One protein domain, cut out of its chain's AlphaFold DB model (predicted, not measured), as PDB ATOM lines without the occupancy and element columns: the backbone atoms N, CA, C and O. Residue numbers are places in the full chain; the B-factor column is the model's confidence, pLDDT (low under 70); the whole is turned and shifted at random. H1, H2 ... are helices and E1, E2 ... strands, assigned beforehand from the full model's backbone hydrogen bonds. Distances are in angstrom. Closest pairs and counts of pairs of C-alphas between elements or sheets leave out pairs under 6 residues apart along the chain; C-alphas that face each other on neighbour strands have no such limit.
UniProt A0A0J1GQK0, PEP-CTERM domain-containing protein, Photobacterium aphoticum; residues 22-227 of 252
ATOM      1  N   GLN A  22     240.506 233.984 150.862       74.38
ATOM      2  CA  GLN A  22     240.963 235.080 151.703       74.38
ATOM      3  C   GLN A  22     240.960 234.572 153.143       74.38
ATOM      4  O   GLN A  22     239.905 234.230 153.651       74.38
ATOM      5  N   ALA A  23     242.138 234.479 153.754       81.69
ATOM      6  CA  ALA A  23     242.314 233.989 155.114       81.69
ATOM      7  C   ALA A  23     242.029 235.087 156.146       81.69
ATOM      8  O   ALA A  23     241.428 234.831 157.184       81.69
ATOM      9  N   ALA A  24     242.476 236.316 155.858       92.69
ATOM     10  CA  ALA A  24     242.245 237.462 156.729       92.69
ATOM     11  C   ALA A  24     242.423 238.809 156.010       92.69
ATOM     12  O   ALA A  24     243.140 238.906 155.008       92.69
ATOM     13  N   VAL A  25     241.851 239.868 156.584       94.56
ATOM     14  CA  VAL A  25     242.244 241.265 156.329       94.56
ATOM     15  C   VAL A  25     242.864 241.849 157.583       94.56
ATOM     16  O   VAL A  25     242.269 241.789 158.655       94.56
ATOM     17  N   MET A  26     244.033 242.462 157.451       96.12
ATOM     18  CA  MET A  26     244.657 243.236 158.517       96.12
ATOM     19  C   MET A  26     244.565 244.728 158.225       96.12
ATOM     20  O   MET A  26     244.772 245.151 157.091       96.12
ATOM     21  N   TYR A  27     244.313 245.518 159.259       96.88
ATOM     22  CA  TYR A  27     244.294 246.973 159.207       96.88
ATOM     23  C   TYR A  27     245.224 247.549 160.266       96.88
ATOM     24  O   TYR A  27     245.246 247.075 161.407       96.88
ATOM     25  N   ASP A  28     245.921 248.624 159.914       97.12
ATOM     26  CA  ASP A  28     246.543 249.501 160.897       97.12
ATOM     27  C   ASP A  28     245.446 250.263 161.647       97.12
ATOM     28  O   ASP A  28     244.496 250.777 161.049       97.12
ATOM     29  N   VAL A  29     245.588 250.368 162.966       95.62
ATOM     30  CA  VAL A  29     244.619 251.049 163.826       95.62
ATOM     31  C   VAL A  29     245.191 252.373 164.304       95.62
ATOM     32  O   VAL A  29     246.223 252.422 164.977       95.62
ATOM     33  N   ILE A  30     244.476 253.455 164.004       93.06
ATOM     34  CA  ILE A  30     244.797 254.814 164.441       93.06
ATOM     35  C   ILE A  30     243.594 255.468 165.122       93.06
ATOM     36  O   ILE A  30     242.483 254.933 165.148       93.06
ATOM     37  N   ASN A  31     243.816 256.648 165.706       89.06
ATOM     38  CA  ASN A  31     242.745 257.401 166.350       89.06
ATOM     39  C   ASN A  31     241.636 257.737 165.349       89.06
ATOM     40  O   ASN A  31     241.904 258.314 164.292       89.06
ATOM     41  N   ALA A  32     240.389 257.484 165.736       82.31
ATOM     42  CA  ALA A  32     239.261 258.136 165.095       82.31
ATOM     43  C   ALA A  32     239.328 259.657 165.287       82.31
ATOM     44  O   ALA A  32     239.832 260.150 166.301       82.31
ATOM     45  N   THR A  33     238.750 260.416 164.353       72.31
ATOM     46  CA  THR A  33     238.621 261.883 164.454       72.31
ATOM     47  C   THR A  33     237.529 262.315 165.439       72.31
ATOM     48  O   THR A  33     236.608 263.058 165.096       72.31
ATOM     49  N   SER A  34     237.624 261.835 166.673       68.56
ATOM     50  CA  SER A  34     236.864 262.329 167.817       68.56
ATOM     51  C   SER A  34     237.492 263.636 168.331       68.56
ATOM     52  O   SER A  34     238.617 263.962 167.977       68.56
ATOM     53  N   LYS A  35     236.799 264.428 169.157       69.69
ATOM     54  CA  LYS A  35     237.431 265.541 169.897       69.69
ATOM     55  C   LYS A  35     237.574 265.169 171.368       69.69
ATOM     56  O   LYS A  35     236.663 264.597 171.960       69.69
ATOM     57  N   ASN A  36     238.725 265.478 171.948       70.19
ATOM     58  CA  ASN A  36     239.140 265.111 173.295       70.19
ATOM     59  C   ASN A  36     239.567 266.359 174.085       70.19
ATOM     60  O   ASN A  36     239.209 267.487 173.748       70.19
ATOM     61  N   CYS A  37     240.333 266.134 175.152       73.44
ATOM     62  CA  CYS A  37     241.211 267.123 175.771       73.44
ATOM     63  C   CYS A  37     241.739 268.212 174.816       73.44
ATOM     64  O   CYS A  37     242.627 267.962 174.008       73.44
ATOM     65  N   ASN A  38     241.253 269.447 174.938       68.25
ATOM     66  CA  ASN A  38     241.696 270.569 174.096       68.25
ATOM     67  C   ASN A  38     241.435 270.371 172.583       68.25
ATOM     68  O   ASN A  38     242.046 271.045 171.760       68.25
ATOM     69  N   GLY A  39     240.509 269.482 172.210       68.19
ATOM     70  CA  GLY A  39     240.007 269.336 170.842       68.19
ATOM     71  C   GLY A  39     240.752 268.351 169.934       68.19
ATOM     72  O   GLY A  39     240.445 268.336 168.745       68.19
ATOM     73  N   GLY A  40     241.685 267.535 170.440       67.38
ATOM     74  CA  GLY A  40     242.397 266.519 169.643       67.38
ATOM     75  C   GLY A  40     241.651 265.176 169.500       67.38
ATOM     76  O   GLY A  40     240.692 264.933 170.225       67.38
ATOM     77  N   PRO A  41     242.065 264.271 168.600       73.69
ATOM     78  CA  PRO A  41     241.505 262.918 168.492       73.69
ATOM     79  C   PRO A  41     241.950 261.984 169.616       73.69
ATOM     80  O   PRO A  41     243.068 262.109 170.103       73.69
ATOM     81  N   HIS A  42     241.077 261.057 170.030       84.12
ATOM     82  CA  HIS A  42     241.382 259.949 170.950       84.12
ATOM     83  C   HIS A  42     240.790 258.631 170.441       84.12
ATOM     84  O   HIS A  42     239.707 258.628 169.851       84.12
ATOM     85  N   GLY A  43     241.476 257.520 170.725       89.31
ATOM     86  CA  GLY A  43     241.014 256.175 170.376       89.31
ATOM     87  C   GLY A  43     240.416 255.386 171.538       89.31
ATOM     88  O   GLY A  43     239.537 254.562 171.323       89.31
ATOM     89  N   LEU A  44     240.836 255.679 172.772       90.25
ATOM     90  CA  LEU A  44     240.242 255.128 173.991       90.25
ATOM     91  C   LEU A  44     239.874 256.273 174.943       90.25
ATOM     92  O   LEU A  44     240.703 257.134 175.245       90.25
ATOM     93  N   TRP A  45     238.639 256.279 175.439       89.19
ATOM     94  CA  TRP A  45     238.189 257.191 176.489       89.19
ATOM     95  C   TRP A  45     237.680 256.420 177.692       89.19
ATOM     96  O   TRP A  45     236.720 255.673 177.591       89.19
ATOM     97  N   THR A  46     238.278 256.639 178.857       86.12
ATOM     98  CA  THR A  46     237.960 255.889 180.082       86.12
ATOM     99  C   THR A  46     236.980 256.625 181.001       86.12
ATOM    100  O   THR A  46     236.837 256.305 182.189       86.12
ATOM    101  N   ASN A  47     236.275 257.622 180.456       84.31
ATOM    102  CA  ASN A  47     235.242 258.395 181.142       84.31
ATOM    103  C   ASN A  47     235.740 259.025 182.446       84.31
ATOM    104  O   ASN A  47     236.701 259.794 182.426       84.31
ATOM    105  N   LYS A  48     235.108 258.747 183.591       79.88
ATOM    106  CA  LYS A  48     235.534 259.307 184.884       79.88
ATOM    107  C   LYS A  48     236.737 258.579 185.485       79.88
ATOM    108  O   LYS A  48     237.299 259.076 186.462       79.88
ATOM    109  N   HIS A  49     237.159 257.441 184.925       78.75
ATOM    110  CA  HIS A  49     238.353 256.740 185.387       78.75
ATOM    111  C   HIS A  49     239.592 257.473 184.894       78.75
ATOM    112  O   HIS A  49     240.121 257.209 183.816       78.75
ATOM    113  N   LYS A  50     240.055 258.408 185.722       76.75
ATOM    114  CA  LYS A  50     241.381 258.987 185.580       76.75
ATOM    115  C   LYS A  50     242.381 258.020 186.174       76.75
ATOM    116  O   LYS A  50     242.307 257.672 187.356       76.75
ATOM    117  N   PHE A  51     243.316 257.612 185.332       75.94
ATOM    118  CA  PHE A  51     244.493 256.915 185.783       75.94
ATOM    119  C   PHE A  51     245.363 257.966 186.462       75.94
ATOM    120  O   PHE A  51     245.102 258.229 187.626       75.94
ATOM    121  N   SER A  52     246.302 258.662 185.856       75.88
ATOM    122  CA  SER A  52     247.130 259.598 186.641       75.88
ATOM    123  C   SER A  52     246.456 260.937 187.010       75.88
ATOM    124  O   SER A  52     245.396 261.303 186.491       75.88
ATOM    125  N   LYS A  53     247.031 261.653 187.995       75.56
ATOM    126  CA  LYS A  53     246.571 263.000 188.385       75.56
ATOM    127  C   LYS A  53     246.805 263.948 187.205       75.56
ATOM    128  O   LYS A  53     247.919 264.025 186.705       75.56
ATOM    129  N   GLY A  54     245.775 264.679 186.784       73.44
ATOM    130  CA  GLY A  54     245.907 265.675 185.724       73.44
ATOM    131  C   GLY A  54     244.625 265.929 184.941       73.44
ATOM    132  O   GLY A  54     243.603 265.239 185.079       73.44
ATOM    133  N   THR A  55     244.689 266.956 184.100       81.38
ATOM    134  CA  THR A  55     243.716 267.181 183.034       81.38
ATOM    135  C   THR A  55     243.947 266.098 181.980       81.38
ATOM    136  O   THR A  55     245.086 265.817 181.621       81.38
ATOM    137  N   CYS A  56     242.872 265.458 181.516       86.69
ATOM    138  CA  CYS A  56     242.894 264.538 180.371       86.69
ATOM    139  C   CYS A  56     243.478 263.137 180.565       86.69
ATOM    140  O   CYS A  56     243.647 262.417 179.585       86.69
ATOM    141  N   GLY A  57     243.678 262.700 181.810       86.81
ATOM    142  CA  GLY A  57     244.099 261.325 182.115       86.81
ATOM    143  C   GLY A  57     243.130 260.224 181.655       86.81
ATOM    144  O   GLY A  57     243.460 259.047 181.759       86.81
ATOM    145  N   GLN A  58     241.945 260.595 181.165       87.75
ATOM    146  CA  GLN A  58     240.938 259.690 180.622       87.75
ATOM    147  C   GLN A  58     240.941 259.558 179.091       87.75
ATOM    148  O   GLN A  58     240.136 258.797 178.570       87.75
ATOM    149  N   TYR A  59     241.760 260.321 178.361       90.50
ATOM    150  CA  TYR A  59     241.806 260.276 176.895       90.50
ATOM    151  C   TYR A  59     243.130 259.679 176.441       90.50
ATOM    152  O   TYR A  59     244.183 260.233 176.744       90.50
ATOM    153  N   PHE A  60     243.075 258.574 175.708       91.69
ATOM    154  CA  PHE A  60     244.242 257.845 175.236       91.69
ATOM    155  C   PHE A  60     244.294 257.866 173.711       91.69
ATOM    156  O   PHE A  60     243.319 257.540 173.026       91.69
ATOM    157  N   ASN A  61     245.464 258.224 173.194       92.50
ATOM    158  CA  ASN A  61     245.752 258.266 171.772       92.50
ATOM    159  C   ASN A  61     246.473 256.989 171.366       92.50
ATOM    160  O   ASN A  61     247.507 256.653 171.948       92.50
ATOM    161  N   ILE A  62     245.968 256.311 170.347       93.94
ATOM    162  CA  ILE A  62     246.575 255.114 169.776       93.94
ATOM    163  C   ILE A  62     247.970 255.470 169.263       93.94
ATOM    164  O   ILE A  62     248.144 256.446 168.536       93.94
ATOM    165  N   GLN A  63     248.955 254.713 169.733       94.69
ATOM    166  CA  GLN A  63     250.365 254.806 169.351       94.69
ATOM    167  C   GLN A  63     250.679 253.809 168.238       94.69
ATOM    168  O   GLN A  63     251.431 254.110 167.321       94.69
ATOM    169  N   LYS A  64     250.094 252.616 168.352       95.88
ATOM    170  CA  LYS A  64     250.133 251.538 167.369       95.88
ATOM    171  C   LYS A  64     248.939 250.630 167.605       95.88
ATOM    172  O   LYS A  64     248.523 250.456 168.753       95.88
ATOM    173  N   GLY A  65     248.442 250.006 166.554       97.06
ATOM    174  CA  GLY A  65     247.474 248.941 166.696       97.06
ATOM    175  C   GLY A  65     247.214 248.227 165.388       97.06
ATOM    176  O   GLY A  65     247.530 248.739 164.318       97.06
ATOM    177  N   THR A  66     246.635 247.047 165.515       97.88
ATOM    178  CA  THR A  66     246.321 246.149 164.418       97.88
ATOM    179  C   THR A  66     244.953 245.541 164.674       97.88
ATOM    180  O   THR A  66     244.674 245.081 165.782       97.88
ATOM    181  N   PHE A  67     244.107 245.556 163.650       97.50
ATOM    182  CA  PHE A  67     242.844 244.831 163.625       97.50
ATOM    183  C   PHE A  67     242.935 243.754 162.550       97.50
ATOM    184  O   PHE A  67     243.192 244.074 161.393       97.50
ATOM    185  N   THR A  68     242.762 242.493 162.930       97.19
ATOM    186  CA  THR A  68     242.789 241.348 162.012       97.19
ATOM    187  C   THR A  68     241.404 240.739 161.954       97.19
ATOM    188  O   THR A  68     240.892 240.323 162.985       97.19
ATOM    189  N   PHE A  69     240.810 240.685 160.771       96.06
ATOM    190  CA  PHE A  69     239.494 240.120 160.516       96.06
ATOM    191  C   PHE A  69     239.631 238.816 159.734       96.06
ATOM    192  O   PHE A  69     240.174 238.828 158.630       96.06
ATOM    193  N   TYR A  70     239.151 237.716 160.305       94.31
ATOM    194  CA  TYR A  70     239.176 236.379 159.718       94.31
ATOM    195  C   TYR A  70     237.791 236.056 159.157       94.31
ATOM    196  O   TYR A  70     236.846 235.806 159.909       94.31
ATOM    197  N   ASN A  71     237.682 236.104 157.831       91.69
ATOM    198  CA  ASN A  71     236.440 235.940 157.077       91.69
ATOM    199  C   ASN A  71     236.543 234.822 156.027       91.69
ATOM    200  O   ASN A  71     235.982 234.910 154.937       91.69
ATOM    201  N   ASP A  72     237.315 233.786 156.346       86.12
ATOM    202  CA  ASP A  72     237.681 232.687 155.452       86.12
ATOM    203  C   ASP A  72     236.690 231.518 155.473       86.12
ATOM    204  O   ASP A  72     236.781 230.594 154.659       86.12
ATOM    205  N   HIS A  73     235.719 231.568 156.385       86.44
ATOM    206  CA  HIS A  73     234.672 230.571 156.521       86.44
ATOM    207  C   HIS A  73     233.398 230.963 155.754       86.44
ATOM    208  O   HIS A  73     233.041 232.134 155.686       86.44
ATOM    209  N   SER A  74     232.680 229.986 155.190       84.88
ATOM    210  CA  SER A  74     231.434 230.246 154.445       84.88
ATOM    211  C   SER A  74     230.237 230.586 155.335       84.88
ATOM    212  O   SER A  74     229.272 231.178 154.871       84.88
ATOM    213  N   ASP A  75     230.275 230.143 156.591       89.00
ATOM    214  CA  ASP A  75     229.334 230.551 157.635       89.00
ATOM    215  C   ASP A  75     229.894 231.790 158.337       89.00
ATOM    216  O   ASP A  75     230.897 231.697 159.050       89.00
ATOM    217  N   GLU A  76     229.247 232.930 158.112       89.94
ATOM    218  CA  GLU A  76     229.610 234.239 158.662       89.94
ATOM    219  C   GLU A  76     229.592 234.249 160.189       89.94
ATOM    220  O   GLU A  76     230.397 234.938 160.806       89.94
ATOM    221  N   SER A  77     228.751 233.430 160.829       88.94
ATOM    222  CA  SER A  77     228.703 233.350 162.295       88.94
ATOM    223  C   SER A  77     230.008 232.823 162.908       88.94
ATOM    224  O   SER A  77     230.268 233.036 164.098       88.94
ATOM    225  N   MET A  78     230.844 232.170 162.092       89.94
ATOM    226  CA  MET A  78     232.172 231.690 162.461       89.94
ATOM    227  C   MET A  78     233.293 232.688 162.164       89.94
ATOM    228  O   MET A  78     234.449 232.405 162.481       89.94
ATOM    229  N   TRP A  79     232.991 233.841 161.568       93.56
ATOM    230  CA  TRP A  79     233.985 234.889 161.400       93.56
ATOM    231  C   TRP A  79     234.431 235.418 162.761       93.56
ATOM    232  O   TRP A  79     233.656 235.525 163.718       93.56
ATOM    233  N   THR A  80     235.712 235.752 162.846       95.00
ATOM    234  CA  THR A  80     236.342 236.235 164.078       95.00
ATOM    235  C   THR A  80     237.210 237.444 163.784       95.00
ATOM    236  O   THR A  80     237.539 237.735 162.632       95.00
ATOM    237  N   ALA A  81     237.597 238.173 164.825       96.38
ATOM    238  CA  ALA A  81     238.583 239.230 164.685       96.38
ATOM    239  C   ALA A  81     239.461 239.364 165.928       96.38
ATOM    240  O   ALA A  81     239.056 238.994 167.021       96.38
ATOM    241  N   ASN A  82     240.649 239.941 165.771       96.31
ATOM    242  CA  ASN A  82     241.514 240.338 166.876       96.31
ATOM    243  C   ASN A  82     241.855 241.827 166.764       96.31
ATOM    244  O   ASN A  82     242.216 242.311 165.691       96.31
ATOM    245  N   LEU A  83     241.772 242.543 167.881       96.50
ATOM    246  CA  LEU A  83     242.298 243.890 168.052       96.50
ATOM    247  C   LEU A  83     243.448 243.852 169.053       96.50
ATOM    248  O   LEU A  83     243.233 243.575 170.230       96.50
ATOM    249  N   SER A  84     244.632 244.268 168.615       96.88
ATOM    250  CA  SER A  84     245.778 244.509 169.487       96.88
ATOM    251  C   SER A  84     246.245 245.946 169.326       96.88
ATOM    252  O   SER A  84     246.573 246.373 168.221       96.88
ATOM    253  N   MET A  85     246.273 246.733 170.401       96.19
ATOM    254  CA  MET A  85     246.736 248.117 170.322       96.19
ATOM    255  C   MET A  85     247.376 248.627 171.609       96.19
ATOM    256  O   MET A  85     247.104 248.159 172.714       96.19
ATOM    257  N   GLN A  86     248.212 249.651 171.456       95.00
ATOM    258  CA  GLN A  86     248.732 250.457 172.552       95.00
ATOM    259  C   GLN A  86     248.263 251.895 172.390       95.00
ATOM    260  O   GLN A  86     248.401 252.489 171.319       95.00
ATOM    261  N   ALA A  87     247.755 252.479 173.467       93.50
ATOM    262  CA  ALA A  87     247.326 253.863 173.516       93.50
ATOM    263  C   ALA A  87     247.987 254.587 174.693       93.50
ATOM    264  O   ALA A  87     248.242 254.002 175.741       93.50
ATOM    265  N   LYS A  88     248.280 255.875 174.524       91.31
ATOM    266  CA  LYS A  88     248.962 256.704 175.519       91.31
ATOM    267  C   LYS A  88     248.167 257.972 175.768       91.31
ATOM    268  O   LYS A  88     247.745 258.625 174.814       91.31
ATOM    269  N   ASN A  89     247.950 258.330 177.028       89.69
ATOM    270  CA  ASN A  89     247.318 259.607 177.353       89.69
ATOM    271  C   ASN A  89     248.356 260.755 177.395       89.69
ATOM    272  O   ASN A  89     249.560 260.497 177.500       89.69
ATOM    273  N   PRO A  90     247.932 262.034 177.335       87.19
ATOM    274  CA  PRO A  90     248.856 263.176 177.343       87.19
ATOM    275  C   PRO A  90     249.753 263.279 178.583       87.19
ATOM    276  O   PRO A  90     250.787 263.936 178.536       87.19
ATOM    277  N   ILE A  91     249.363 262.641 179.688       86.12
ATOM    278  CA  ILE A  91     250.126 262.631 180.943       86.12
ATOM    279  C   ILE A  91     251.083 261.434 181.054       86.12
ATOM    280  O   ILE A  91     251.799 261.320 182.043       86.12
ATOM    281  N   GLY A  92     251.138 260.571 180.034       86.88
ATOM    282  CA  GLY A  92     252.141 259.521 179.892       86.88
ATOM    283  C   GLY A  92     251.699 258.105 180.259       86.88
ATOM    284  O   GLY A  92     252.491 257.189 180.045       86.88
ATOM    285  N   ASP A  93     250.476 257.899 180.758       87.38
ATOM    286  CA  ASP A  93     249.971 256.554 181.058       87.38
ATOM    287  C   ASP A  93     249.796 255.751 179.768       87.38
ATOM    288  O   ASP A  93     249.314 256.274 178.757       87.38
ATOM    289  N   LEU A  94     250.137 254.465 179.837       90.31
ATOM    290  CA  LEU A  94     250.010 253.523 178.732       90.31
ATOM    291  C   LEU A  94     248.838 252.579 178.986       90.31
ATOM    292  O   LEU A  94     248.695 252.033 180.077       90.31
ATOM    293  N   ALA A  95     248.024 252.367 177.965       91.25
ATOM    294  CA  ALA A  95     246.992 251.351 177.922       91.25
ATOM    295  C   ALA A  95     247.334 250.356 176.814       91.25
ATOM    296  O   ALA A  95     247.516 250.746 175.663       91.25
ATOM    297  N   GLU A  96     247.414 249.080 177.159       93.19
ATOM    298  CA  GLU A  96     247.456 247.977 176.206       93.19
ATOM    299  C   GLU A  96     246.057 247.378 176.116       93.19
ATOM    300  O   GLU A  96     245.409 247.152 177.139       93.19
ATOM    301  N   VAL A  97     245.581 247.146 174.902       93.31
ATOM    302  CA  VAL A  97     244.271 246.557 174.635       93.31
ATOM    303  C   VAL A  97     244.480 245.340 173.755       93.31
ATOM    304  O   VAL A  97     245.114 245.452 172.707       93.31
ATOM    305  N   ASN A  98     243.948 244.205 174.196       94.25
ATOM    306  CA  ASN A  98     243.843 242.987 173.409       94.25
ATOM    307  C   ASN A  98     242.393 242.509 173.460       94.25
ATOM    308  O   ASN A  98     241.845 242.347 174.550       94.25
ATOM    309  N   MET A  99     241.760 242.316 172.311       92.19
ATOM    310  CA  MET A  99     240.391 241.820 172.234       92.19
ATOM    311  C   MET A  99     240.266 240.802 171.119       92.19
ATOM    312  O   MET A  99     240.621 241.094 169.981       92.19
ATOM    313  N   ASP A 100     239.703 239.652 171.451       93.12
ATOM    314  CA  ASP A 100     239.293 238.634 170.495       93.12
ATOM    315  C   ASP A 100     237.781 238.705 170.342       93.12
ATOM    316  O   ASP A 100     237.052 238.632 171.325       93.12
ATOM    317  N   PHE A 101     237.297 238.864 169.122       92.56
ATOM    318  CA  PHE A 101     235.889 239.009 168.800       92.56
ATOM    319  C   PHE A 101     235.368 237.770 168.076       92.56
ATOM    320  O   PHE A 101     236.047 237.200 167.221       92.56
ATOM    321  N   HIS A 102     234.139 237.384 168.399       91.31
ATOM    322  CA  HIS A 102     233.433 236.269 167.769       91.31
ATOM    323  C   HIS A 102     231.937 236.583 167.642       91.31
ATOM    324  O   HIS A 102     231.480 237.647 168.072       91.31
ATOM    325  N   SER A 103     231.172 235.645 167.076       89.69
ATOM    326  CA  SER A 103     229.719 235.778 166.902       89.69
ATOM    327  C   SER A 103     229.368 237.004 166.055       89.69
ATOM    328  O   SER A 103     228.713 237.944 166.519       89.69
ATOM    329  N   PHE A 104     229.882 237.001 164.826       90.56
ATOM    330  CA  PHE A 104     229.620 238.041 163.841       90.56
ATOM    331  C   PHE A 104     228.134 238.070 163.454       90.56
ATOM    332  O   PHE A 104     227.475 237.031 163.381       90.56
ATOM    333  N   SER A 105     227.605 239.271 163.246       88.00
ATOM    334  CA  SER A 105     226.212 239.525 162.903       88.00
ATOM    335  C   SER A 105     226.097 240.788 162.060       88.00
ATOM    336  O   SER A 105     226.677 241.821 162.399       88.00
ATOM    337  N   HIS A 106     225.248 240.727 161.038       83.81
ATOM    338  CA  HIS A 106     224.863 241.888 160.237       83.81
ATOM    339  C   HIS A 106     223.919 242.848 160.969       83.81
ATOM    340  O   HIS A 106     223.726 243.991 160.569       83.81
ATOM    341  N   LYS A 107     223.270 242.399 162.055       78.12
ATOM    342  CA  LYS A 107     222.222 243.178 162.729       78.12
ATOM    343  C   LYS A 107     222.316 243.052 164.231       78.12
ATOM    344  O   LYS A 107     222.125 241.970 164.777       78.12
ATOM    345  N   GLU A 108     222.487 244.185 164.901       73.81
ATOM    346  CA  GLU A 108     222.412 244.264 166.356       73.81
ATOM    347  C   GLU A 108     221.755 245.540 166.871       73.81
ATOM    348  O   GLU A 108     221.753 246.594 166.240       73.81
ATOM    349  N   ALA A 109     221.209 245.462 168.088       59.69
ATOM    350  CA  ALA A 109     220.463 246.560 168.710       59.69
ATOM    351  C   ALA A 109     221.355 247.678 169.296       59.69
ATOM    352  O   ALA A 109     220.942 248.389 170.224       59.69
ATOM    353  N   TYR A 110     222.588 247.832 168.820       57.03
ATOM    354  CA  TYR A 110     223.559 248.699 169.470       57.03
ATOM    355  C   TYR A 110     223.377 250.194 169.146       57.03
ATOM    356  O   TYR A 110     222.975 250.606 168.057       57.03
ATOM    357  N   LYS A 111     223.608 251.034 170.167       53.38
ATOM    358  CA  LYS A 111     223.240 252.453 170.180       53.38
ATOM    359  C   LYS A 111     224.285 253.316 169.484       53.38
ATOM    360  O   LYS A 111     225.341 253.597 170.038       53.38
ATOM    361  N   ARG A 112     223.885 253.851 168.335       54.81
ATOM    362  CA  ARG A 112     224.536 254.970 167.648       54.81
ATOM    363  C   ARG A 112     224.603 256.197 168.557       54.81
ATOM    364  O   ARG A 112     223.582 256.838 168.813       54.81
ATOM    365  N   GLY A 113     225.790 256.565 169.016       55.16
ATOM    366  CA  GLY A 113     226.157 257.977 169.071       55.16
ATOM    367  C   GLY A 113     226.457 258.472 167.646       55.16
ATOM    368  O   GLY A 113     225.953 257.925 166.672       55.16
ATOM    369  N   GLY A 114     227.210 259.558 167.490       53.84
ATOM    370  CA  GLY A 114     227.334 260.338 166.247       53.84
ATOM    371  C   GLY A 114     227.925 259.655 164.992       53.84
ATOM    372  O   GLY A 114     228.287 260.387 164.069       53.84
ATOM    373  N   GLY A 115     228.036 258.323 164.939       58.72
ATOM    374  CA  GLY A 115     228.436 257.530 163.768       58.72
ATOM    375  C   GLY A 115     227.376 257.426 162.656       58.72
ATOM    376  O   GLY A 115     226.319 258.066 162.699       58.72
ATOM    377  N   GLY A 116     227.682 256.642 161.617       60.91
ATOM    378  CA  GLY A 116     226.792 256.391 160.475       60.91
ATOM    379  C   GLY A 116     225.468 255.730 160.888       60.91
ATOM    380  O   GLY A 116     225.404 254.997 161.873       60.91
ATOM    381  N   ARG A 117     224.374 255.999 160.159       58.22
ATOM    382  CA  ARG A 117     223.118 255.258 160.359       58.22
ATOM    383  C   ARG A 117     223.207 253.926 159.614       58.22
ATOM    384  O   ARG A 117     223.056 253.920 158.403       58.22
ATOM    385  N   ASP A 118     223.327 252.837 160.355       56.69
ATOM    386  CA  ASP A 118     222.948 251.496 159.900       56.69
ATOM    387  C   ASP A 118     221.396 251.400 159.785       56.69
ATOM    388  O   ASP A 118     220.614 251.241 160.721       56.69
ATOM    389  N   ASN A 119     220.838 251.736 158.642       56.75
ATOM    390  CA  ASN A 119     219.462 251.333 158.370       56.75
ATOM    391  C   ASN A 119     219.533 250.094 157.494       56.75
ATOM    392  O   ASN A 119     220.489 249.914 156.754       56.75
ATOM    393  N   THR A 120     218.475 249.293 157.500       55.81
ATOM    394  CA  THR A 120     218.310 248.138 156.602       55.81
ATOM    395  C   THR A 120     218.455 248.473 155.108       55.81
ATOM    396  O   THR A 120     218.353 247.580 154.281       55.81
ATOM    397  N   ALA A 121     218.607 249.752 154.746       56.50
ATOM    398  CA  ALA A 121     218.905 250.213 153.395       56.50
ATOM    399  C   ALA A 121     220.417 250.283 153.085       56.50
ATOM    400  O   ALA A 121     220.765 250.369 151.913       56.50
ATOM    401  N   ASN A 122     221.280 250.271 154.107       59.34
ATOM    402  CA  ASN A 122     222.738 250.370 154.007       59.34
ATOM    403  C   ASN A 122     223.468 249.098 154.477       59.34
ATOM    404  O   ASN A 122     224.651 248.978 154.196       59.34
ATOM    405  N   ASP A 123     222.783 248.183 155.172       72.75
ATOM    406  CA  ASP A 123     223.290 246.834 155.459       72.75
ATOM    407  C   ASP A 123     223.267 246.013 154.164       72.75
ATOM    408  O   ASP A 123     222.195 245.669 153.641       72.75
ATOM    409  N   LEU A 124     224.454 245.757 153.615       76.62
ATOM    410  CA  LEU A 124     224.600 245.056 152.343       76.62
ATOM    411  C   LEU A 124     224.565 243.529 152.512       76.62
ATOM    412  O   LEU A 124     224.552 242.827 151.500       76.62
ATOM    413  N   ASN A 125     224.469 243.003 153.743       81.25
ATOM    414  CA  ASN A 125     224.699 241.592 154.086       81.25
ATOM    415  C   ASN A 125     226.001 241.084 153.443       81.25
ATOM    416  O   ASN A 125     226.040 240.039 152.791       81.25
ATOM    417  N   THR A 126     227.050 241.901 153.529       84.38
ATOM    418  CA  THR A 126     228.389 241.578 153.041       84.38
ATOM    419  C   THR A 126     229.407 241.981 154.088       84.38
ATOM    420  O   THR A 126     229.125 242.815 154.928       84.38
ATOM    421  N   ALA A 127     230.622 241.439 154.031       87.12
ATOM    422  CA  ALA A 127     231.683 241.929 154.903       87.12
ATOM    423  C   ALA A 127     231.921 243.449 154.708       87.12
ATOM    424  O   ALA A 127     232.041 243.892 153.554       87.12
ATOM    425  N   PRO A 128     232.108 244.243 155.781       88.38
ATOM    426  CA  PRO A 128     232.385 245.662 155.652       88.38
ATOM    427  C   PRO A 128     233.739 245.878 154.988       88.38
ATOM    428  O   PRO A 128     234.748 245.270 155.358       88.38
ATOM    429  N   THR A 129     233.776 246.787 154.019       88.56
ATOM    430  CA  THR A 129     234.998 247.177 153.310       88.56
ATOM    431  C   THR A 129     235.049 248.695 153.147       88.56
ATOM    432  O   THR A 129     233.999 249.332 153.079       88.56
ATOM    433  N   PRO A 130     236.243 249.315 153.083       88.44
ATOM    434  CA  PRO A 130     236.334 250.763 152.933       88.44
ATOM    435  C   PRO A 130     235.567 251.271 151.702       88.44
ATOM    436  O   PRO A 130     235.890 250.915 150.569       88.44
ATOM    437  N   GLY A 131     234.588 252.147 151.923       84.69
ATOM    438  CA  GLY A 131     233.773 252.777 150.884       84.69
ATOM    439  C   GLY A 131     232.469 252.054 150.523       84.69
ATOM    440  O   GLY A 131     231.727 252.595 149.699       84.69
ATOM    441  N   ASN A 132     232.165 250.880 151.093       84.50
ATOM    442  CA  ASN A 132     230.910 250.174 150.805       84.50
ATOM    443  C   ASN A 132     229.708 250.682 151.622       84.50
ATOM    444  O   ASN A 132     228.573 250.373 151.274       84.50
ATOM    445  N   GLY A 133     229.931 251.502 152.651       80.06
ATOM    446  CA  GLY A 133     228.869 252.056 153.495       80.06
ATOM    447  C   GLY A 133     228.255 251.067 154.488       80.06
ATOM    448  O   GLY A 133     227.268 251.427 155.133       80.06
ATOM    449  N   ASP A 134     228.834 249.872 154.611       84.31
ATOM    450  CA  ASP A 134     228.319 248.773 155.424       84.31
ATOM    451  C   ASP A 134     228.873 248.820 156.855       84.31
ATOM    452  O   ASP A 134     230.010 249.257 157.085       84.31
ATOM    453  N   ILE A 135     228.065 248.392 157.825       85.50
ATOM    454  CA  ILE A 135     228.436 248.334 159.243       85.50
ATOM    455  C   ILE A 135     227.891 247.043 159.834       85.50
ATOM    456  O   ILE A 135     226.680 246.893 159.965       85.50
ATOM    457  N   ASP A 136     228.801 246.212 160.327       88.75
ATOM    458  CA  ASP A 136     228.475 244.950 160.977       88.75
ATOM    459  C   ASP A 136     228.985 244.902 162.415       88.75
ATOM    460  O   ASP A 136     229.654 245.816 162.918       88.75
ATOM    461  N   PHE A 137     228.647 243.814 163.102       89.12
ATOM    462  CA  PHE A 137     228.831 243.681 164.534       89.12
ATOM    463  C   PHE A 137     229.499 242.365 164.903       89.12
ATOM    464  O   PHE A 137     229.147 241.300 164.408       89.12
ATOM    465  N   PHE A 138     230.393 242.423 165.883       90.50
ATOM    466  CA  PHE A 138     230.721 241.273 166.712       90.50
ATOM    467  C   PHE A 138     229.982 241.385 168.038       90.50
ATOM    468  O   PHE A 138     230.010 242.433 168.687       90.50
ATOM    469  N   THR A 139     229.330 240.299 168.444       86.25
ATOM    470  CA  THR A 139     228.524 240.235 169.678       86.25
ATOM    471  C   THR A 139     229.175 239.422 170.778       86.25
ATOM    472  O   THR A 139     228.593 239.228 171.839       86.25
ATOM    473  N   GLY A 140     230.371 238.909 170.530       84.31
ATOM    474  CA  GLY A 140     231.097 238.065 171.450       84.31
ATOM    475  C   GLY A 140     232.514 238.559 171.667       84.31
ATOM    476  O   GLY A 140     233.115 239.167 170.778       84.31
ATOM    477  N   ILE A 141     233.038 238.286 172.861       85.69
ATOM    478  CA  ILE A 141     234.420 238.572 173.221       85.69
ATOM    479  C   ILE A 141     235.059 237.349 173.877       85.69
ATOM    480  O   ILE A 141     234.482 236.733 174.776       85.69
ATOM    481  N   GLY A 142     236.256 237.006 173.410       85.56
ATOM    482  CA  GLY A 142     237.022 235.866 173.882       85.56
ATOM    483  C   GLY A 142     237.491 236.047 175.329       85.56
ATOM    484  O   GLY A 142     237.711 237.181 175.771       85.56
ATOM    485  N   PRO A 143     237.678 234.941 176.068       82.75
ATOM    486  CA  PRO A 143     237.985 234.969 177.497       82.75
ATOM    487  C   PRO A 143     239.347 235.576 177.842       82.75
ATOM    488  O   PRO A 143     239.512 236.090 178.942       82.75
ATOM    489  N   ASP A 144     240.290 235.571 176.901       83.69
ATOM    490  CA  ASP A 144     241.639 236.116 177.090       83.69
ATOM    491  C   ASP A 144     241.740 237.611 176.731       83.69
ATOM    492  O   ASP A 144     242.824 238.201 176.710       83.69
ATOM    493  N   SER A 145     240.604 238.253 176.448       87.81
ATOM    494  CA  SER A 145     240.557 239.677 176.132       87.81
ATOM    495  C   SER A 145     240.816 240.530 177.380       87.81
ATOM    496  O   SER A 145     240.327 240.252 178.476       87.81
ATOM    497  N   TYR A 146     241.548 241.633 177.232       87.50
ATOM    498  CA  TYR A 146     241.868 242.530 178.339       87.50
ATOM    499  C   TYR A 146     242.123 243.974 177.905       87.50
ATOM    500  O   TYR A 146     242.502 244.288 176.775       87.50
ATOM    501  N   ILE A 147     242.002 244.874 178.881       86.44
ATOM    502  CA  ILE A 147     242.590 246.211 178.837       86.44
ATOM    503  C   ILE A 147     243.514 246.357 180.036       86.44
ATOM    504  O   ILE A 147     243.098 246.287 181.187       86.44
ATOM    505  N   LYS A 148     244.790 246.606 179.781       86.88
ATOM    506  CA  LYS A 148     245.811 246.755 180.809       86.88
ATOM    507  C   LYS A 148     246.303 248.186 180.812       86.88
ATOM    508  O   LYS A 148     246.974 248.620 179.881       86.88
ATOM    509  N   VAL A 149     245.967 248.932 181.858       82.88
ATOM    510  CA  VAL A 149     246.442 250.306 182.018       82.88
ATOM    511  C   VAL A 149     247.620 250.312 182.975       82.88
ATOM    512  O   VAL A 149     247.483 250.090 184.180       82.88
ATOM    513  N   THR A 150     248.793 250.590 182.431       79.50
ATOM    514  CA  THR A 150     250.012 250.793 183.202       79.50
ATOM    515  C   THR A 150     250.027 252.234 183.688       79.50
ATOM    516  O   THR A 150     250.120 253.170 182.891       79.50
ATOM    517  N   LYS A 151     249.895 252.420 185.006       67.81
ATOM    518  CA  LYS A 151     249.765 253.736 185.628       67.81
ATOM    519  C   LYS A 151     250.998 254.107 186.468       67.81
ATOM    520  O   LYS A 151     251.618 253.298 187.161       67.81
ATOM    521  N   ILE A 152     251.310 255.397 186.421       53.47
ATOM    522  CA  ILE A 152     252.471 256.104 186.979       53.47
ATOM    523  C   ILE A 152     252.557 256.029 188.523       53.47
ATOM    524  O   ILE A 152     251.923 256.771 189.268       53.47
ATOM    525  N   ASN A 153     253.307 255.027 188.967       50.34
ATOM    526  CA  ASN A 153     254.305 254.924 190.054       50.34
ATOM    527  C   ASN A 153     254.956 253.520 189.902       50.34
ATOM    528  O   ASN A 153     255.267 252.848 190.881       50.34
ATOM    529  N   GLY A 154     255.019 253.016 188.659       57.62
ATOM    530  CA  GLY A 154     255.341 251.622 188.340       57.62
ATOM    531  C   GLY A 154     254.240 250.593 188.645       57.62
ATOM    532  O   GLY A 154     254.567 249.420 188.769       57.62
ATOM    533  N   LYS A 155     252.960 250.977 188.804       66.94
ATOM    534  CA  LYS A 155     251.884 250.021 189.139       66.94
ATOM    535  C   LYS A 155     250.959 249.758 187.956       66.94
ATOM    536  O   LYS A 155     250.349 250.669 187.396       66.94
ATOM    537  N   GLU A 156     250.819 248.486 187.624       79.50
ATOM    538  CA  GLU A 156     249.920 248.001 186.588       79.50
ATOM    539  C   GLU A 156     248.506 247.802 187.146       79.50
ATOM    540  O   GLU A 156     248.329 247.329 188.272       79.50
ATOM    541  N   LYS A 157     247.489 248.171 186.364       81.31
ATOM    542  CA  LYS A 157     246.112 247.753 186.610       81.31
ATOM    543  C   LYS A 157     245.584 247.038 185.377       81.31
ATOM    544  O   LYS A 157     245.326 247.661 184.347       81.31
ATOM    545  N   MET A 158     245.409 245.733 185.515       81.56
ATOM    546  CA  MET A 158     244.753 244.914 184.514       81.56
ATOM    547  C   MET A 158     243.246 244.957 184.725       81.56
ATOM    548  O   MET A 158     242.753 244.925 185.855       81.56
ATOM    549  N   PHE A 159     242.530 245.055 183.621       78.06
ATOM    550  CA  PHE A 159     241.099 244.929 183.574       78.06
ATOM    551  C   PHE A 159     240.769 243.824 182.579       78.06
ATOM    552  O   PHE A 159     240.988 243.974 181.377       78.06
ATOM    553  N   ASP A 160     240.275 242.707 183.093       70.69
ATOM    554  CA  ASP A 160     239.752 241.630 182.264       70.69
ATOM    555  C   ASP A 160     238.534 242.168 181.503       70.69
ATOM    556  O   ASP A 160     237.642 242.772 182.113       70.69
ATOM    557  N   ALA A 161     238.529 241.980 180.184       67.12
ATOM    558  CA  ALA A 161     237.425 242.342 179.314       67.12
ATOM    559  C   ALA A 161     236.096 241.810 179.852       67.12
ATOM    560  O   ALA A 161     235.175 242.583 180.085       67.12
ATOM    561  N   LEU A 162     235.999 240.518 180.153       63.94
ATOM    562  CA  LEU A 162     234.778 239.905 180.668       63.94
ATOM    563  C   LEU A 162     234.330 240.542 181.988       63.94
ATOM    564  O   LEU A 162     233.137 240.780 182.190       63.94
ATOM    565  N   SER A 163     235.277 240.896 182.861       60.69
ATOM    566  CA  SER A 163     234.982 241.575 184.132       60.69
ATOM    567  C   SER A 163     234.538 243.036 183.948       60.69
ATOM    568  O   SER A 163     233.658 243.515 184.668       60.69
ATOM    569  N   LEU A 164     235.107 243.733 182.955       58.81
ATOM    570  CA  LEU A 164     234.722 245.078 182.532       58.81
ATOM    571  C   LEU A 164     233.447 245.100 181.703       58.81
ATOM    572  O   LEU A 164     232.905 246.177 181.516       58.81
ATOM    573  N   PHE A 165     233.013 243.980 181.135       60.69
ATOM    574  CA  PHE A 165     231.879 243.907 180.207       60.69
ATOM    575  C   PHE A 165     230.718 243.113 180.805       60.69
ATOM    576  O   PHE A 165     229.770 242.768 180.101       60.69
ATOM    577  N   GLY A 166     230.771 242.880 182.126       45.53
ATOM    578  CA  GLY A 166     229.737 242.236 182.918       45.53
ATOM    579  C   GLY A 166     228.379 242.861 182.641       45.53
ATOM    580  O   GLY A 166     228.070 243.975 183.074       45.53
ATOM    581  N   SER A 167     227.578 242.127 181.878       45.03
ATOM    582  CA  SER A 167     226.291 242.586 181.402       45.03
ATOM    583  C   SER A 167     225.417 243.056 182.564       45.03
ATOM    584  O   SER A 167     225.107 242.322 183.507       45.03
ATOM    585  N   LYS A 168     224.928 244.291 182.486       43.56
ATOM    586  CA  LYS A 168     223.654 244.572 183.132       43.56
ATOM    587  C   LYS A 168     222.594 243.939 182.228       43.56
ATOM    588  O   LYS A 168     222.352 244.450 181.137       43.56
ATOM    589  N   ASN A 169     221.991 242.840 182.684       50.16
ATOM    590  CA  ASN A 169     220.892 242.102 182.033       50.16
ATOM    591  C   ASN A 169     221.274 241.051 180.965       50.16
ATOM    592  O   ASN A 169     220.488 240.827 180.049       50.16
ATOM    593  N   GLY A 170     222.444 240.416 181.030       53.12
ATOM    594  CA  GLY A 170     222.785 239.296 180.133       53.12
ATOM    595  C   GLY A 170     223.166 239.680 178.699       53.12
ATOM    596  O   GLY A 170     223.404 238.795 177.888       53.12
ATOM    597  N   LYS A 171     223.205 240.975 178.354       58.16
ATOM    598  CA  LYS A 171     223.556 241.432 177.001       58.16
ATOM    599  C   LYS A 171     225.073 241.470 176.799       58.16
ATOM    600  O   LYS A 171     225.743 242.112 177.612       58.16
ATOM    601  N   PRO A 172     225.599 240.826 175.751       62.66
ATOM    602  CA  PRO A 172     227.030 240.770 175.527       62.66
ATOM    603  C   PRO A 172     227.571 242.099 174.979       62.66
ATOM    604  O   PRO A 172     226.812 242.989 174.581       62.66
ATOM    605  N   LEU A 173     228.896 242.249 175.013       74.19
ATOM    606  CA  LEU A 173     229.591 243.368 174.384       74.19
ATOM    607  C   LEU A 173     229.282 243.373 172.883       74.19
ATOM    608  O   LEU A 173     229.359 242.331 172.242       74.19
ATOM    609  N   VAL A 174     228.995 244.551 172.328       81.81
ATOM    610  CA  VAL A 174     228.873 244.725 170.879       81.81
ATOM    611  C   VAL A 174     230.005 245.619 170.388       81.81
ATOM    612  O   VAL A 174     230.157 246.749 170.860       81.81
ATOM    613  N   PHE A 175     230.791 245.103 169.446       88.00
ATOM    614  CA  PHE A 175     231.802 245.848 168.707       88.00
ATOM    615  C   PHE A 175     231.297 246.070 167.284       88.00
ATOM    616  O   PHE A 175     231.079 245.109 166.554       88.00
ATOM    617  N   GLN A 176     231.092 247.330 166.906       88.25
ATOM    618  CA  GLN A 176     230.705 247.701 165.545       88.25
ATOM    619  C   GLN A 176     231.953 247.912 164.687       88.25
ATOM    620  O   GLN A 176     232.935 248.489 165.158       88.25
ATOM    621  N   PHE A 177     231.895 247.486 163.430       90.06
ATOM    622  CA  PHE A 177     232.988 247.500 162.463       90.06
ATOM    623  C   PHE A 177     232.451 247.888 161.082       90.06
ATOM    624  O   PHE A 177     231.416 247.380 160.671       90.06
ATOM    625  N   GLY A 178     233.135 248.785 160.371       88.56
ATOM    626  CA  GLY A 178     232.738 249.189 159.022       88.56
ATOM    627  C   GLY A 178     232.783 250.691 158.758       88.56
ATOM    628  O   GLY A 178     233.400 251.471 159.496       88.56
ATOM    629  N   ASP A 179     232.119 251.111 157.684       85.31
ATOM    630  CA  ASP A 179     232.094 252.493 157.210       85.31
ATOM    631  C   ASP A 179     231.207 253.378 158.086       85.31
ATOM    632  O   ASP A 179     229.980 253.347 158.046       85.31
ATOM    633  N   GLY A 180     231.835 254.241 158.885       77.19
ATOM    634  CA  GLY A 180     231.103 255.067 159.841       77.19
ATOM    635  C   GLY A 180     230.787 254.349 161.150       77.19
ATOM    636  O   GLY A 180     230.053 254.908 161.969       77.19
ATOM    637  N   ALA A 181     231.394 253.181 161.382       81.12
ATOM    638  CA  ALA A 181     231.378 252.486 162.663       81.12
ATOM    639  C   ALA A 181     232.135 253.249 163.765       81.12
ATOM    640  O   ALA A 181     232.064 252.888 164.932       81.12
ATOM    641  N   SER A 182     232.841 254.335 163.461       74.75
ATOM    642  CA  SER A 182     233.358 255.227 164.500       74.75
ATOM    643  C   SER A 182     232.255 256.142 165.055       74.75
ATOM    644  O   SER A 182     231.658 256.939 164.330       74.75
ATOM    645  N   ASP A 183     232.000 256.055 166.364       65.38
ATOM    646  CA  ASP A 183     230.868 256.700 167.048       65.38
ATOM    647  C   ASP A 183     230.998 258.232 167.193       65.38
ATOM    648  O   ASP A 183     230.056 258.941 167.564       65.38
ATOM    649  N   LYS A 184     232.181 258.791 166.926       64.94
ATOM    650  CA  LYS A 184     232.496 260.193 167.229       64.94
ATOM    651  C   LYS A 184     232.862 260.966 165.969       64.94
ATOM    652  O   LYS A 184     234.009 261.357 165.770       64.94
ATOM    653  N   ARG A 185     231.860 261.256 165.142       63.78
ATOM    654  CA  ARG A 185     231.987 262.258 164.080       63.78
ATOM    655  C   ARG A 185     231.829 263.654 164.676       63.78
ATOM    656  O   ARG A 185     230.755 264.003 165.168       63.78
ATOM    657  N   ASP A 186     232.860 264.488 164.584       53.50
ATOM    658  CA  ASP A 186     232.690 265.916 164.853       53.50
ATOM    659  C   ASP A 186     231.780 266.542 163.772       53.50
ATOM    660  O   ASP A 186     232.119 266.623 162.589       53.50
ATOM    661  N   ASN A 187     230.576 266.944 164.185       54.38
ATOM    662  CA  ASN A 187     229.708 267.899 163.491       54.38
ATOM    663  C   ASN A 187     229.386 267.641 162.007       54.38
ATOM    664  O   ASN A 187     229.387 268.582 161.217       54.38
ATOM    665  N   LYS A 188     229.050 266.407 161.598       58.94
ATOM    666  CA  LYS A 188     228.552 266.075 160.235       58.94
ATOM    667  C   LYS A 188     229.445 266.527 159.053       58.94
ATOM    668  O   LYS A 188     229.034 266.362 157.909       58.94
ATOM    669  N   LYS A 189     230.638 267.085 159.296       61.34
ATOM    670  CA  LYS A 189     231.512 267.702 158.279       61.34
ATOM    671  C   LYS A 189     232.695 266.823 157.888       61.34
ATOM    672  O   LYS A 189     233.212 266.971 156.792       61.34
ATOM    673  N   LEU A 190     233.111 265.911 158.762       63.88
ATOM    674  CA  LEU A 190     234.174 264.955 158.449       63.88
ATOM    675  C   LEU A 190     233.610 263.775 157.651       63.88
ATOM    676  O   LEU A 190     232.463 263.415 157.902       63.88
ATOM    677  N   PRO A 191     234.330 263.179 156.692       66.81
ATOM    678  CA  PRO A 191     233.866 261.967 156.016       66.81
ATOM    679  C   PRO A 191     233.634 260.830 157.026       66.81
ATOM    680  O   PRO A 191     234.212 260.836 158.115       66.81
ATOM    681  N   LEU A 192     232.751 259.883 156.689       70.94
ATOM    682  CA  LEU A 192     232.653 258.635 157.449       70.94
ATOM    683  C   LEU A 192     234.011 257.929 157.360       70.94
ATOM    684  O   LEU A 192     234.605 257.874 156.287       70.94
ATOM    685  N   GLN A 193     234.520 257.470 158.499       81.75
ATOM    686  CA  GLN A 193     235.773 256.722 158.564       81.75
ATOM    687  C   GLN A 193     235.447 255.242 158.670       81.75
ATOM    688  O   GLN A 193     234.616 254.864 159.501       81.75
ATOM    689  N   PHE A 194     236.124 254.437 157.858       88.25
ATOM    690  CA  PHE A 194     236.143 252.996 158.030       88.25
ATOM    691  C   PHE A 194     236.867 252.671 159.336       88.25
ATOM    692  O   PHE A 194     237.959 253.178 159.599       88.25
ATOM    693  N   GLY A 195     236.256 251.893 160.214       91.12
ATOM    694  CA  GLY A 195     236.802 251.747 161.554       91.12
ATOM    695  C   GLY A 195     235.986 250.831 162.432       91.12
ATOM    696  O   GLY A 195     235.269 249.962 161.946       91.12
ATOM    697  N   GLY A 196     236.076 251.058 163.736       89.81
ATOM    698  CA  GLY A 196     235.263 250.331 164.694       89.81
ATOM    699  C   GLY A 196     235.047 251.093 165.988       89.81
ATOM    700  O   GLY A 196     235.768 252.046 166.299       89.81
ATOM    701  N   ALA A 197     234.038 250.680 166.744       87.25
ATOM    702  CA  ALA A 197     233.749 251.258 168.045       87.25
ATOM    703  C   ALA A 197     233.090 250.259 168.995       87.25
ATOM    704  O   ALA A 197     232.465 249.285 168.586       87.25
ATOM    705  N   ALA A 198     233.204 250.538 170.289       84.94
ATOM    706  CA  ALA A 198     232.450 249.848 171.330       84.94
ATOM    707  C   ALA A 198     232.286 250.759 172.549       84.94
ATOM    708  O   ALA A 198     233.210 251.508 172.886       84.94
ATOM    709  N   TRP A 199     231.146 250.665 173.243       80.00
ATOM    710  CA  TRP A 199     231.040 251.131 174.627       80.00
ATOM    711  C   TRP A 199     231.259 249.955 175.564       80.00
ATOM    712  O   TRP A 199     230.562 248.943 175.548       80.00
ATOM    713  N   LEU A 200     232.228 250.148 176.430       76.75
ATOM    714  CA  LEU A 200     232.729 249.196 177.394       76.75
ATOM    715  C   LEU A 200     232.153 249.578 178.763       76.75
ATOM    716  O   LEU A 200     232.413 250.681 179.232       76.75
ATOM    717  N   LEU A 201     231.342 248.746 179.412       67.69
ATOM    718  CA  LEU A 201     230.631 249.128 180.646       67.69
ATOM    719  C   LEU A 201     231.342 248.618 181.904       67.69
ATOM    720  O   LEU A 201     230.925 247.585 182.413       67.69
ATOM    721  N   PRO A 202     232.320 249.349 182.480       54.12
ATOM    722  CA  PRO A 202     233.360 248.802 183.350       54.12
ATOM    723  C   PRO A 202     232.904 248.029 184.598       54.12
ATOM    724  O   PRO A 202     233.770 247.442 185.232       54.12
ATOM    725  N   PHE A 203     231.615 248.030 184.982       53.34
ATOM    726  CA  PHE A 203     231.079 247.256 186.109       53.34
ATOM    727  C   PHE A 203     229.571 246.963 185.974       53.34
ATOM    728  O   PHE A 203     228.795 247.790 185.481       53.34
ATOM    729  N   VAL A 204     229.128 245.840 186.557       47.50
ATOM    730  CA  VAL A 204     227.707 245.534 186.795       47.50
ATOM    731  C   VAL A 204     227.074 246.662 187.622       47.50
ATOM    732  O   VAL A 204     227.491 246.946 188.741       47.50
ATOM    733  N   GLY A 205     226.056 247.328 187.068       45.91
ATOM    734  CA  GLY A 205     225.335 248.417 187.743       45.91
ATOM    735  C   GLY A 205     225.678 249.831 187.263       45.91
ATOM    736  O   GLY A 205     224.961 250.766 187.634       45.91
ATOM    737  N   ALA A 206     226.674 249.992 186.384       50.44
ATOM    738  CA  ALA A 206     226.931 251.254 185.695       50.44
ATOM    739  C   ALA A 206     225.641 251.781 185.030       50.44
ATOM    740  O   ALA A 206     224.932 251.065 184.315       50.44
ATOM    741  N   LYS A 207     225.279 253.042 185.304       55.03
ATOM    742  CA  LYS A 207     224.195 253.721 184.567       55.03
ATOM    743  C   LYS A 207     224.723 254.009 183.160       55.03
ATOM    744  O   LYS A 207     225.898 254.322 183.044       55.03
ATOM    745  N   GLY A 208     223.892 253.961 182.113       55.50
ATOM    746  CA  GLY A 208     224.314 253.999 180.692       55.50
ATOM    747  C   GLY A 208     225.230 255.154 180.236       55.50
ATOM    748  O   GLY A 208     225.707 255.140 179.108       55.50
ATOM    749  N   HIS A 209     225.523 256.123 181.103       61.22
ATOM    750  CA  HIS A 209     226.502 257.194 180.903       61.22
ATOM    751  C   HIS A 209     227.898 256.896 181.495       61.22
ATOM    752  O   HIS A 209     228.779 257.751 181.446       61.22
ATOM    753  N   GLN A 210     228.102 255.728 182.109       71.50
ATOM    754  CA  GLN A 210     229.352 255.281 182.730       71.50
ATOM    755  C   GLN A 210     229.947 254.116 181.932       71.50
ATOM    756  O   GLN A 210     230.000 252.994 182.418       71.50
ATOM    757  N   HIS A 211     230.364 254.387 180.702       77.31
ATOM    758  CA  HIS A 211     231.110 253.462 179.847       77.31
ATOM    759  C   HIS A 211     232.494 254.029 179.522       77.31
ATOM    760  O   HIS A 211     232.724 255.218 179.739       77.31
ATOM    761  N   TRP A 212     233.403 253.200 179.025       84.31
ATOM    762  CA  TRP A 212     234.560 253.622 178.246       84.31
ATOM    763  C   TRP A 212     234.223 253.529 176.761       84.31
ATOM    764  O   TRP A 212     233.431 252.675 176.381       84.31
ATOM    765  N   ASP A 213     234.836 254.375 175.943       84.19
ATOM    766  CA  ASP A 213     234.678 254.328 174.491       84.19
ATOM    767  C   ASP A 213     235.948 253.812 173.833       84.19
ATOM    768  O   ASP A 213     237.039 254.309 174.120       84.19
ATOM    769  N   LEU A 214     235.785 252.891 172.889       89.00
ATOM    770  CA  LEU A 214     236.747 252.630 171.826       89.00
ATOM    771  C   LEU A 214     236.259 253.311 170.550       89.00
ATOM    772  O   LEU A 214     235.109 253.123 170.167       89.00
ATOM    773  N   ASN A 215     237.121 254.097 169.907       88.94
ATOM    774  CA  ASN A 215     236.843 254.771 168.639       88.94
ATOM    775  C   ASN A 215     238.056 254.641 167.722       88.94
ATOM    776  O   ASN A 215     239.059 255.339 167.876       88.94
ATOM    777  N   LEU A 216     237.961 253.739 166.763       91.88
ATOM    778  CA  LEU A 216     239.082 253.289 165.956       91.88
ATOM    779  C   LEU A 216     238.875 253.724 164.507       91.88
ATOM    780  O   LEU A 216     237.753 253.700 164.004       91.88
ATOM    781  N   HIS A 217     239.958 254.110 163.843       92.12
ATOM    782  CA  HIS A 217     240.010 254.289 162.396       92.12
ATOM    783  C   HIS A 217     240.990 253.261 161.843       92.12
ATOM    784  O   HIS A 217     242.106 253.124 162.350       92.12
ATOM    785  N   PHE A 218     240.535 252.517 160.845       94.12
ATOM    786  CA  PHE A 218     241.272 251.438 160.211       94.12
ATOM    787  C   PHE A 218     241.814 251.905 158.867       94.12
ATOM    788  O   PHE A 218     241.069 252.408 158.027       94.12
ATOM    789  N   VAL A 219     243.122 251.762 158.678       93.56
ATOM    790  CA  VAL A 219     243.839 252.214 157.481       93.56
ATOM    791  C   VAL A 219     244.734 251.097 156.943       93.56
ATOM    792  O   VAL A 219     244.947 250.090 157.614       93.56
ATOM    793  N   ASN A 220     245.242 251.271 155.720       93.81
ATOM    794  CA  ASN A 220     246.202 250.364 155.077       93.81
ATOM    795  C   ASN A 220     245.775 248.874 155.089       93.81
ATOM    796  O   ASN A 220     246.496 248.040 155.641       93.81
ATOM    797  N   PRO A 221     244.617 248.515 154.495       93.81
ATOM    798  CA  PRO A 221     244.176 247.125 154.450       93.81
ATOM    799  C   PRO A 221     245.211 246.237 153.754       93.81
ATOM    800  O   PRO A 221     245.616 246.502 152.622       93.81
ATOM    801  N   THR A 222     245.595 245.151 154.417       93.81
ATOM    802  CA  THR A 222     246.450 244.096 153.872       93.81
ATOM    803  C   THR A 222     245.664 242.794 153.846       93.81
ATOM    804  O   THR A 222     245.238 242.302 154.888       93.81
ATOM    805  N   VAL A 223     245.456 242.238 152.652       90.38
ATOM    806  CA  VAL A 223     244.696 240.995 152.461       90.38
ATOM    807  C   VAL A 223     245.655 239.812 152.416       90.38
ATOM    808  O   VAL A 223     246.568 239.776 151.590       90.38
ATOM    809  N   PHE A 224     245.423 238.827 153.279       86.88
ATOM    810  CA  PHE A 224     246.140 237.559 153.280       86.88
ATOM    811  C   PHE A 224     245.272 236.501 152.621       86.88
ATOM    812  O   PHE A 224     244.161 236.231 153.069       86.88
ATOM    813  N   SER A 225     245.784 235.884 151.563       83.25
ATOM    814  CA  SER A 225     245.126 234.773 150.880       83.25
ATOM    815  C   SER A 225     245.966 233.514 151.005       83.25
ATOM    816  O   SER A 225     247.170 233.551 150.742       83.25
ATOM    817  N   VAL A 226     245.332 232.397 151.344       72.44
ATOM    818  CA  VAL A 226     245.989 231.091 151.319       72.44
ATOM    819  C   VAL A 226     245.643 230.429 149.982       72.44
ATOM    820  O   VAL A 226     244.474 230.424 149.580       72.44
ATOM    821  N   PRO A 227     246.631 229.902 149.233       67.62
ATOM    822  CA  PRO A 227     246.337 229.105 148.052       67.62
ATOM    823  C   PRO A 227     245.436 227.939 148.448       67.62
ATOM    824  O   PRO A 227     245.715 227.267 149.443       67.62
TER     825      PRO A 227
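This is residues 22 to 227 of the 252 residues of the protein "PEP-CTERM domain-containing protein" of Photobacterium aphoticum (UniProt A0A0J1GQK0). Picture a closed barrel of eight antiparallel strands, with E1, E2, E3, E4, E5, E8, E9 and E10 following each other round the ring and E10 pairing back with E1. The hairpin E6 and E7 adds two strands to the barrel wall beside residues 94 to 98 of E4, and the tiny helix H1 lies outside the barrel. The 206 printed residues hold, along the chain, E1 to E7, then H1, then E8 to E10; the class is mostly strand, though under half of the residues are in named elements. The whole is compact, with a radius of gyration of the C-alphas of 16.3 A, and spans 49 by 38 by 37 A.

Find C-alpha 22 at (240.963, 235.080, 151.703); from there E1 runs through residues 22 to 31, 26.8 A long. Next come E2, residues 59 to 70, 29.5 A, which bends by 74 degrees at residue 63, and E3, residues 80 to 88, 26.6 A. E4, residues 94 to 105, 31.8 A, starts at C-alpha 94 (250.010, 253.523, 178.732) and bends by 65 degrees at residue 102. Read on through E5, residues 135 to 141, E6, residues 146 to 151, E7, residues 155 to 160, H1, residues 161 to 164, E8, residues 175 to 179, and E9, residues 194 to 200. E10, residues 212 to 226, 36.9 A, bends by 72 degrees at residue 220 and ends at C-alpha 226 (245.989, 231.091, 151.319).

E1 to E5 form a meander, each strand the antiparallel neighbour of the one before. Look for N 27 and O 67 at 2.8 A between E1 and E2, N 66 and O 84 at 2.8 A between E2 and E3, and N 83 and O 99 at 2.8 A between E3 and E4. On the other side of E4 from E3, the pairing is staggered: E6 pairs by N 96 and O 148 at 2.8 A, E5 by N 105 and O 137 at 2.8 A. E7 pairs with E6 by N 149 and O 157, 2.9 A. E8 is the antiparallel neighbour of E5, with N 177 and O 136 within hydrogen-bond range at 2.8 A. E8, E9 and E10 form a second meander, with N 176 and O 197 at 2.9 A and N 214 and O 198 at 2.9 A. N 26 and O 222, 2.8 A, close the ring between E1 and E10. H1 is on the barrel at a height over the sheet of 7.1 A, over none of the strands; it is too short for an O i to N i+4 pair, and its one O i to N i+3 pair is within range.

The farthest C-alphas, of Lys 53 and Pro 227, are 52.7 A apart, and the printed part has no cut. The links E1 to E2, E4 to E5, E8 to E9 and E9 to E10 are long. The mean pLDDT of the printed part is 79.1, with 55 residues under 70, among them 109 to 122, 161 to 172 and 201 to 209.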